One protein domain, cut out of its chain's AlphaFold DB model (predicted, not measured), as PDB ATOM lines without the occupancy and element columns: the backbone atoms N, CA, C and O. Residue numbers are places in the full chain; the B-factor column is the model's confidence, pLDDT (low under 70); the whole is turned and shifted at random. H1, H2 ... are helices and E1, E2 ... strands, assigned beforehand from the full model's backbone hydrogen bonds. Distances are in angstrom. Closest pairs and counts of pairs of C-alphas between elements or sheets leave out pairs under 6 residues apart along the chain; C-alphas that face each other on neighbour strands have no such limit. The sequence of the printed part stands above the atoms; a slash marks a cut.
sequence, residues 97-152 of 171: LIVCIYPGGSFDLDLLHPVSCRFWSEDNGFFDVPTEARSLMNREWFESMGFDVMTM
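AT A GLANCE: This is residues 97 to 152 of the 171 residues of an uncharacterized protein of Pseudomonas taiwanensis SJ9 (UniProt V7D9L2). A small twisted sheet of three strands makes the core, with the hairpin of E1 and E2 and with E3 added beside E1; the short helix H2 packs over one face of it, and the still shorter H1 only grazes the sheet by E2. A long unnamed stretch, residues 125 to 138, runs along the length of the domain from H1 near one end to H2 near the other. The printed part has 56 residues, with two named helices and three named strands in the order E1, E2, H1, H2, E3, and the sheet runs E2, E1, E3 and is mixed. The class is mixed, helices and strands, though under half of the residues are in named elements: helices hold 10 and strands 16. The whole is compact, with a radius of gyration of the C-alphas of 11.2 A, and elongated, with spans of 33 by 20 by 19 A.

IN THESE COORDINATES: The strand E1 holds residues 97 to 101 and is 13.1 A long from first to last C-alpha; C-alpha 97 is at (5.546, -47.738, 22.968). After a tight link of 5 residues comes the strand E2, residues 107 to 113, the longest strand at 18.6 A. A short link of 7 residues leads to the helix H1, residues 121 to 124, which measures 4.9 A, with C-alpha 121 at (-3.499, -42.392, 18.013). A long link of 14 residues, 125 to 138, then leads to the helix H2, residues 139 to 144, which measures 8.5 A. A tight link of 3 residues follows, and then the strand E3, residues 148 to 151, which measures 10.1 A and ends with C-alpha 151 at (1.580, -56.798, 12.693).

HOW THE PARTS SIT: In the sheet E1 is the inner strand, and E2 and E3 are the edge strands. E1 and E2 form a hairpin; they are antiparallel, with an angle of 138 degrees between their directions. The C-alphas of Phe 107 and Ile 101 face each other at 4.4 A, and N 100 and O 108 are within hydrogen-bond range at 2.9 A, as are N 110 and O 98 at 3.1 A. E1 and E3 are parallel, with 29 degrees between their directions. The C-alphas of Val 99 and Val 149 face each other at 4.8 A, and N 101 and O 150 are within hydrogen-bond range at 2.8 A, as are N 150 and O 99 at 2.8 A. E2 and E3 are apart. The sheet is only just strongly twisted, its C-alphas lying up to 4.3 A off the best plane. Residues 112 to 113 of E2 also pair with residues 118 to 119, antiparallel, in a stretch too short to be named. H2 is on the sheet at a height of 9.5 A over the sheet. It lies over E1 and E3, but only just, with 3 of its C-alphas falling on each. On the local plane its line and that of E1 stand at 21 degrees, and it runs along the strands. The closest C-alphas of H2 and E3 are those of Glu 143 and Val 149, 6.7 A apart, and those of H2 and E1 are Arg 139 and Ile 101, 7.1 A apart. H1 only grazes the sheet, with its residues 121 to 122; the closest C-alphas of H1 and E2 are those of Ser 121 and Asp 110, 6.5 A apart. H1 and H2 are apart. In H2 every O i to N i+4 pair is within hydrogen-bond range; H1 is too short for such a pair, and its 1 O i to N i+3 pair is not within range.

THE WHOLE: The two C-alphas farthest apart in the domain are those of Val 115 and Ser 135, 33.6 A, and the first and last printed C-alphas, of Leu 97 and Met 152, are 15.3 A apart. The printed part has no cut. The link from H1 to H2 is the long one, and its C-alphas lie 9 to 16 A from the mean of the C-alphas. The mean pLDDT of the printed part of this model is 94.0, and no printed residue is under 70.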
ATOM      1  N   LEU A  97       5.189 -47.975  24.364       95.88
ATOM      2  CA  LEU A  97       5.546 -47.738  22.968       95.88
ATOM      3  C   LEU A  97       5.582 -49.061  22.205       95.88
ATOM      4  O   LEU A  97       6.375 -49.947  22.537       95.88
ATOM      5  N   ILE A  98       4.783 -49.121  21.149       96.06
ATOM      6  CA  ILE A  98       4.685 -50.234  20.216       96.06
ATOM      7  C   ILE A  98       4.944 -49.752  18.787       96.06
ATOM      8  O   ILE A  98       4.797 -48.572  18.460       96.06
ATOM      9  N   VAL A  99       5.337 -50.686  17.928       96.75
ATOM     10  CA  VAL A  99       5.544 -50.444  16.499       96.75
ATOM     11  C   VAL A  99       4.472 -51.191  15.719       96.75
ATOM     12  O   VAL A  99       4.432 -52.423  15.733       96.75
ATOM     13  N   CYS A 100       3.618 -50.456  15.018       95.50
ATOM     14  CA  CYS A 100       2.560 -51.003  14.179       95.50
ATOM     15  C   CYS A 100       3.103 -51.197  12.763       95.50
ATOM     16  O   CYS A 100       3.343 -50.220  12.069       95.50
ATOM     17  N   ILE A 101       3.308 -52.438  12.315       95.06
ATOM     18  CA  ILE A 101       3.818 -52.734  10.967       95.06
ATOM     19  C   ILE A 101       2.686 -53.191  10.058       95.06
ATOM     20  O   ILE A 101       2.023 -54.191  10.333       95.06
ATOM     21  N   TYR A 102       2.508 -52.497   8.940       93.31
ATOM     22  CA  TYR A 102       1.454 -52.750   7.964       93.31
ATOM     23  C   TYR A 102       1.912 -53.677   6.832       93.31
ATOM     24  O   TYR A 102       3.115 -53.803   6.559       93.31
ATOM     25  N   PRO A 103       0.966 -54.310   6.109       89.56
ATOM     26  CA  PRO A 103       1.284 -55.023   4.880       89.56
ATOM     27  C   PRO A 103       2.022 -54.102   3.898       89.56
ATOM     28  O   PRO A 103       1.587 -52.987   3.627       89.56
ATOM     29  N   GLY A 104       3.163 -54.559   3.379       86.19
ATOM     30  CA  GLY A 104       4.062 -53.748   2.548       86.19
ATOM     31  C   GLY A 104       5.235 -53.122   3.314       86.19
ATOM     32  O   GLY A 104       6.181 -52.655   2.682       86.19
ATOM     33  N   GLY A 105       5.230 -53.173   4.647       87.38
ATOM     34  CA  GLY A 105       6.373 -52.809   5.486       87.38
ATOM     35  C   GLY A 105       6.466 -51.331   5.860       87.38
ATOM     36  O   GLY A 105       7.504 -50.925   6.376       87.38
ATOM     37  N   SER A 106       5.427 -50.526   5.604       92.19
ATOM     38  CA  SER A 106       5.276 -49.253   6.318       92.19
ATOM     39  C   SER A 106       5.017 -49.524   7.796       92.19
ATOM     40  O   SER A 106       4.517 -50.594   8.162       92.19
ATOM     41  N   PHE A 107       5.372 -48.566   8.640       94.94
ATOM     42  CA  PHE A 107       5.172 -48.681  10.069       94.94
ATOM     43  C   PHE A 107       4.773 -47.340  10.665       94.94
ATOM     44  O   PHE A 107       5.192 -46.306  10.160       94.94
ATOM     45  N   ASP A 108       4.042 -47.406  11.770       95.50
ATOM     46  CA  ASP A 108       3.761 -46.273  12.642       95.50
ATOM     47  C   ASP A 108       4.291 -46.577  14.047       95.50
ATOM     48  O   ASP A 108       4.409 -47.739  14.459       95.50
ATOM     49  N   LEU A 109       4.618 -45.523  14.788       96.44
ATOM     50  CA  LEU A 109       4.849 -45.606  16.225       96.44
ATOM     51  C   LEU A 109       3.557 -45.226  16.942       96.44
ATOM     52  O   LEU A 109       2.910 -44.251  16.569       96.44
ATOM     53  N   ASP A 110       3.206 -45.969  17.986       96.56
ATOM     54  CA  ASP A 110       2.023 -45.680  18.795       96.56
ATOM     55  C   ASP A 110       2.259 -46.055  20.258       96.56
ATOM     56  O   ASP A 110       3.185 -46.799  20.589       96.56
ATOM     57  N   LEU A 111       1.416 -45.545  21.148       96.81
ATOM     58  CA  LEU A 111       1.372 -45.991  22.529       96.81
ATOM     59  C   LEU A 111       0.131 -46.858  22.733       96.81
ATOM     60  O   LEU A 111      -0.987 -46.443  22.434       96.81
ATOM     61  N   LEU A 112       0.326 -48.048  23.290       96.12
ATOM     62  CA  LEU A 112      -0.745 -48.957  23.674       96.12
ATOM     63  C   LEU A 112      -0.965 -48.873  25.179       96.12
ATOM     64  O   LEU A 112      -0.025 -49.041  25.956       96.12
ATOM     65  N   HIS A 113      -2.213 -48.674  25.594       95.88
ATOM     66  CA  HIS A 113      -2.610 -48.899  26.978       95.88
ATOM     67  C   HIS A 113      -3.023 -50.376  27.140       95.88
ATOM     68  O   HIS A 113      -4.103 -50.760  26.673       95.88
ATOM     69  N   PRO A 114      -2.209 -51.234  27.785       91.62
ATOM     70  CA  PRO A 114      -2.342 -52.690  27.707       91.62
ATOM     71  C   PRO A 114      -3.590 -53.233  28.416       91.62
ATOM     72  O   PRO A 114      -4.023 -54.344  28.130       91.62
ATOM     73  N   VAL A 115      -4.194 -52.461  29.329       91.56
ATOM     74  CA  VAL A 115      -5.409 -52.874  30.057       91.56
ATOM     75  C   VAL A 115      -6.676 -52.577  29.262       91.56
ATOM     76  O   VAL A 115      -7.599 -53.384  29.241       91.56
ATOM     77  N   SER A 116      -6.742 -51.409  28.623       92.25
ATOM     78  CA  SER A 116      -7.923 -51.004  27.849       92.25
ATOM     79  C   SER A 116      -7.808 -51.354  26.368       92.25
ATOM     80  O   SER A 116      -8.765 -51.130  25.636       92.25
ATOM     81  N   CYS A 117      -6.644 -51.845  25.929       90.75
ATOM     82  CA  CYS A 117      -6.305 -52.109  24.532       90.75
ATOM     83  C   CYS A 117      -6.570 -50.904  23.614       90.75
ATOM     84  O   CYS A 117      -6.981 -51.081  22.471       90.75
ATOM     85  N   ARG A 118      -6.372 -49.688  24.139       94.06
ATOM     86  CA  ARG A 118      -6.580 -48.443  23.391       94.06
ATOM     87  C   ARG A 118      -5.262 -47.947  22.835       94.06
ATOM     88  O   ARG A 118      -4.256 -47.961  23.552       94.06
ATOM     89  N   PHE A 119      -5.305 -47.485  21.598       95.00
ATOM     90  CA  PHE A 119      -4.188 -46.818  20.951       95.00
ATOM     91  C   PHE A 119      -4.242 -45.322  21.232       95.00
ATOM     92  O   PHE A 119      -5.311 -44.713  21.236       95.00
ATOM     93  N   TRP A 120      -3.084 -44.716  21.470       95.62
ATOM     94  CA  TRP A 120      -2.984 -43.279  21.706       95.62
ATOM     95  C   TRP A 120      -3.409 -42.472  20.480       95.62
ATOM     96  O   TRP A 120      -4.042 -41.419  20.621       95.62
ATOM     97  N   SER A 121      -3.119 -42.998  19.288       95.00
ATOM     98  CA  SER A 121      -3.499 -42.392  18.013       95.00
ATOM     99  C   SER A 121      -5.006 -42.212  17.814       95.00
ATOM    100  O   SER A 121      -5.392 -41.305  17.077       95.00
ATOM    101  N   GLU A 122      -5.856 -42.983  18.505       94.00
ATOM    102  CA  GLU A 122      -7.321 -42.855  18.427       94.00
ATOM    103  C   GLU A 122      -7.806 -41.456  18.827       94.00
ATOM    104  O   GLU A 122      -8.720 -40.921  18.202       94.00
ATOM    105  N   ASP A 123      -7.175 -40.857  19.841       94.44
ATOM    106  CA  ASP A 123      -7.572 -39.554  20.384       94.44
ATOM    107  C   ASP A 123      -6.603 -38.422  19.989       94.44
ATOM    108  O   ASP A 123      -6.967 -37.248  20.060       94.44
ATOM    109  N   ASN A 124      -5.368 -38.748  19.584       94.38
ATOM    110  CA  ASN A 124      -4.282 -37.766  19.439       94.38
ATOM    111  C   ASN A 124      -3.601 -37.764  18.060       94.38
ATOM    112  O   ASN A 124      -2.773 -36.891  17.799       94.38
ATOM    113  N   GLY A 125      -3.935 -38.713  17.180       92.94
ATOM    114  CA  GLY A 125      -3.234 -38.920  15.913       92.94
ATOM    115  C   GLY A 125      -1.891 -39.647  16.060       92.94
ATOM    116  O   GLY A 125      -1.430 -39.948  17.161       92.94
ATOM    117  N   PHE A 126      -1.279 -39.972  14.922       91.12
ATOM    118  CA  PHE A 126      -0.022 -40.722  14.868       91.12
ATOM    119  C   PHE A 126       1.194 -39.848  15.181       91.12
ATOM    120  O   PHE A 126       1.205 -38.648  14.907       91.12
ATOM    121  N   PHE A 127       2.234 -40.474  15.735       95.25
ATOM    122  CA  PHE A 127       3.541 -39.843  15.875       95.25
ATOM    123  C   PHE A 127       4.281 -39.833  14.536       95.25
ATOM    124  O   PHE A 127       4.165 -40.774  13.751       95.25
ATOM    125  N   ASP A 128       5.115 -38.816  14.327       94.12
ATOM    126  CA  ASP A 128       6.085 -38.839  13.238       94.12
ATOM    127  C   ASP A 128       7.056 -40.018  13.409       94.12
ATOM    128  O   ASP A 128       7.435 -40.387  14.526       94.12
ATOM    129  N   VAL A 129       7.509 -40.580  12.290       95.00
ATOM    130  CA  VAL A 129       8.538 -41.625  12.262       95.00
ATOM    131  C   VAL A 129       9.913 -41.024  11.946       95.00
ATOM    132  O   VAL A 129      10.014 -40.027  11.230       95.00
ATOM    133  N   PRO A 130      11.018 -41.619  12.435       93.88
ATOM    134  CA  PRO A 130      12.356 -41.075  12.191       93.88
ATOM    135  C   PRO A 130      12.801 -41.239  10.730       93.88
ATOM    136  O   PRO A 130      13.747 -40.586  10.297       93.88
ATOM    137  N   THR A 131      12.176 -42.143   9.973       94.75
ATOM    138  CA  THR A 131      12.430 -42.339   8.547       94.75
ATOM    139  C   THR A 131      11.309 -43.149   7.903       94.75
ATOM    140  O   THR A 131      10.814 -44.105   8.493       94.75
ATOM    141  N   GLU A 132      10.983 -42.821   6.655       92.12
ATOM    142  CA  GLU A 132      10.114 -43.629   5.783       92.12
ATOM    143  C   GLU A 132      10.900 -44.718   5.026       92.12
ATOM    144  O   GLU A 132      10.339 -45.575   4.332       92.12
ATOM    145  N   ALA A 133      12.235 -44.688   5.110       92.06
ATOM    146  CA  ALA A 133      13.102 -45.603   4.383       92.06
ATOM    147  C   ALA A 133      13.108 -46.993   5.037       92.06
ATOM    148  O   ALA A 133      13.894 -47.285   5.940       92.06
ATOM    149  N   ARG A 134      12.281 -47.894   4.498       88.44
ATOM    150  CA  ARG A 134      12.136 -49.295   4.950       88.44
ATOM    151  C   ARG A 134      13.427 -50.118   4.879       88.44
ATOM    152  O   ARG A 134      13.547 -51.147   5.534       88.44
ATOM    153  N   SER A 135      14.402 -49.697   4.076       90.19
ATOM    154  CA  SER A 135      15.731 -50.320   4.041       90.19
ATOM    155  C   SER A 135      16.566 -50.016   5.287       90.19
ATOM    156  O   SER A 135      17.502 -50.753   5.581       90.19
ATOM    157  N   LEU A 136      16.242 -48.938   6.005       91.81
ATOM    158  CA  LEU A 136      16.954 -48.487   7.198       91.81
ATOM    159  C   LEU A 136      16.254 -48.922   8.485       91.81
ATOM    160  O   LEU A 136      16.933 -49.279   9.446       91.81
ATOM    161  N   MET A 137      14.920 -48.892   8.499       93.56
ATOM    162  CA  MET A 137      14.098 -49.326   9.628       93.56
ATOM    163  C   MET A 137      12.944 -50.188   9.130       93.56
ATOM    164  O   MET A 137      12.063 -49.733   8.405       93.56
ATOM    165  N   ASN A 138      12.973 -51.458   9.519       93.62
ATOM    166  CA  ASN A 138      11.965 -52.455   9.196       93.62
ATOM    167  C   ASN A 138      11.686 -53.333  10.419       93.62
ATOM    168  O   ASN A 138      12.265 -53.142  11.489       93.62
ATOM    169  N   ARG A 139      10.811 -54.322  10.239       95.25
ATOM    170  CA  ARG A 139      10.447 -55.291  11.275       95.25
ATOM    171  C   ARG A 139      11.647 -55.900  11.992       95.25
ATOM    172  O   ARG A 139      11.700 -55.857  13.214       95.25
ATOM    173  N   GLU A 140      12.589 -56.446  11.234       95.50
ATOM    174  CA  GLU A 140      13.762 -57.124  11.783       95.50
ATOM    175  C   GLU A 140      14.620 -56.159  12.608       95.50
ATOM    176  O   GLU A 140      15.063 -56.490  13.708       95.50
ATOM    177  N   TRP A 141      14.789 -54.925  12.125       96.31
ATOM    178  CA  TRP A 141      15.466 -53.881  12.886       96.31
ATOM    179  C   TRP A 141      14.752 -53.596  14.217       96.31
ATOM    180  O   TRP A 141      15.387 -53.622  15.265       96.31
ATOM    181  N   PHE A 142      13.431 -53.399  14.221       97.00
ATOM    182  CA  PHE A 142      12.690 -53.140  15.462       97.00
ATOM    183  C   PHE A 142      12.768 -54.311  16.452       97.00
ATOM    184  O   PHE A 142      13.051 -54.104  17.633       97.00
ATOM    185  N   GLU A 143      12.587 -55.543  15.974       96.44
ATOM    186  CA  GLU A 143      12.655 -56.753  16.802       96.44
ATOM    187  C   GLU A 143      14.065 -56.964  17.376       96.44
ATOM    188  O   GLU A 143      14.218 -57.231  18.572       96.44
ATOM    189  N   SER A 144      15.111 -56.769  16.564       95.88
ATOM    190  CA  SER A 144      16.508 -56.840  17.023       95.88
ATOM    191  C   SER A 144      16.862 -55.738  18.024       95.88
ATOM    192  O   SER A 144      17.680 -55.956  18.917       95.88
ATOM    193  N   MET A 145      16.203 -54.580  17.953       97.50
ATOM    194  CA  MET A 145      16.329 -53.496  18.933       97.50
ATOM    195  C   MET A 145      15.452 -53.697  20.180       97.50
ATOM    196  O   MET A 145      15.518 -52.893  21.111       97.50
ATOM    197  N   GLY A 146      14.675 -54.782  20.245       96.31
ATOM    198  CA  GLY A 146      13.844 -55.132  21.396       96.31
ATOM    199  C   GLY A 146      12.559 -54.313  21.511       96.31
ATOM    200  O   GLY A 146      12.058 -54.140  22.620       96.31
ATOM    201  N   PHE A 147      12.055 -53.776  20.398       96.62
ATOM    202  CA  PHE A 147      10.737 -53.149  20.359       96.62
ATOM    203  C   PHE A 147       9.635 -54.202  20.329       96.62
ATOM    204  O   PHE A 147       9.789 -55.279  19.750       96.62
ATOM    205  N   ASP A 148       8.495 -53.835  20.902       95.00
ATOM    206  CA  ASP A 148       7.264 -54.601  20.794       95.00
ATOM    207  C   ASP A 148       6.623 -54.280  19.439       95.00
ATOM    208  O   ASP A 148       6.241 -53.140  19.164       95.00
ATOM    209  N   VAL A 149       6.579 -55.280  18.557       95.75
ATOM    210  CA  VAL A 149       6.116 -55.129  17.173       95.75
ATOM    211  C   VAL A 149       4.770 -55.813  16.996       95.75
ATOM    212  O   VAL A 149       4.639 -57.023  17.178       95.75
ATOM    213  N   MET A 150       3.777 -55.047  16.558       94.75
ATOM    214  CA  MET A 150       2.454 -55.543  16.210       94.75
ATOM    215  C   MET A 150       2.281 -55.546  14.690       94.75
ATOM    216  O   MET A 150       2.475 -54.536  14.020       94.75
ATOM    217  N   THR A 151       1.908 -56.695  14.123       92.56
ATOM    218  CA  THR A 151       1.580 -56.798  12.693       92.56
ATOM    219  C   THR A 151       0.123 -56.426  12.463       92.56
ATOM    220  O   THR A 151      -0.778 -57.124  12.923       92.56
ATOM    221  N   MET A 152      -0.098 -55.357  11.709       90.69
ATOM    222  CA  MET A 152      -1.421 -54.876  11.350       90.69
ATOM    223  C   MET A 152      -2.011 -55.702  10.215       90.69
ATOM    224  O   MET A 152      -1.338 -56.042   9.240       90.69
TER     225      MET A 152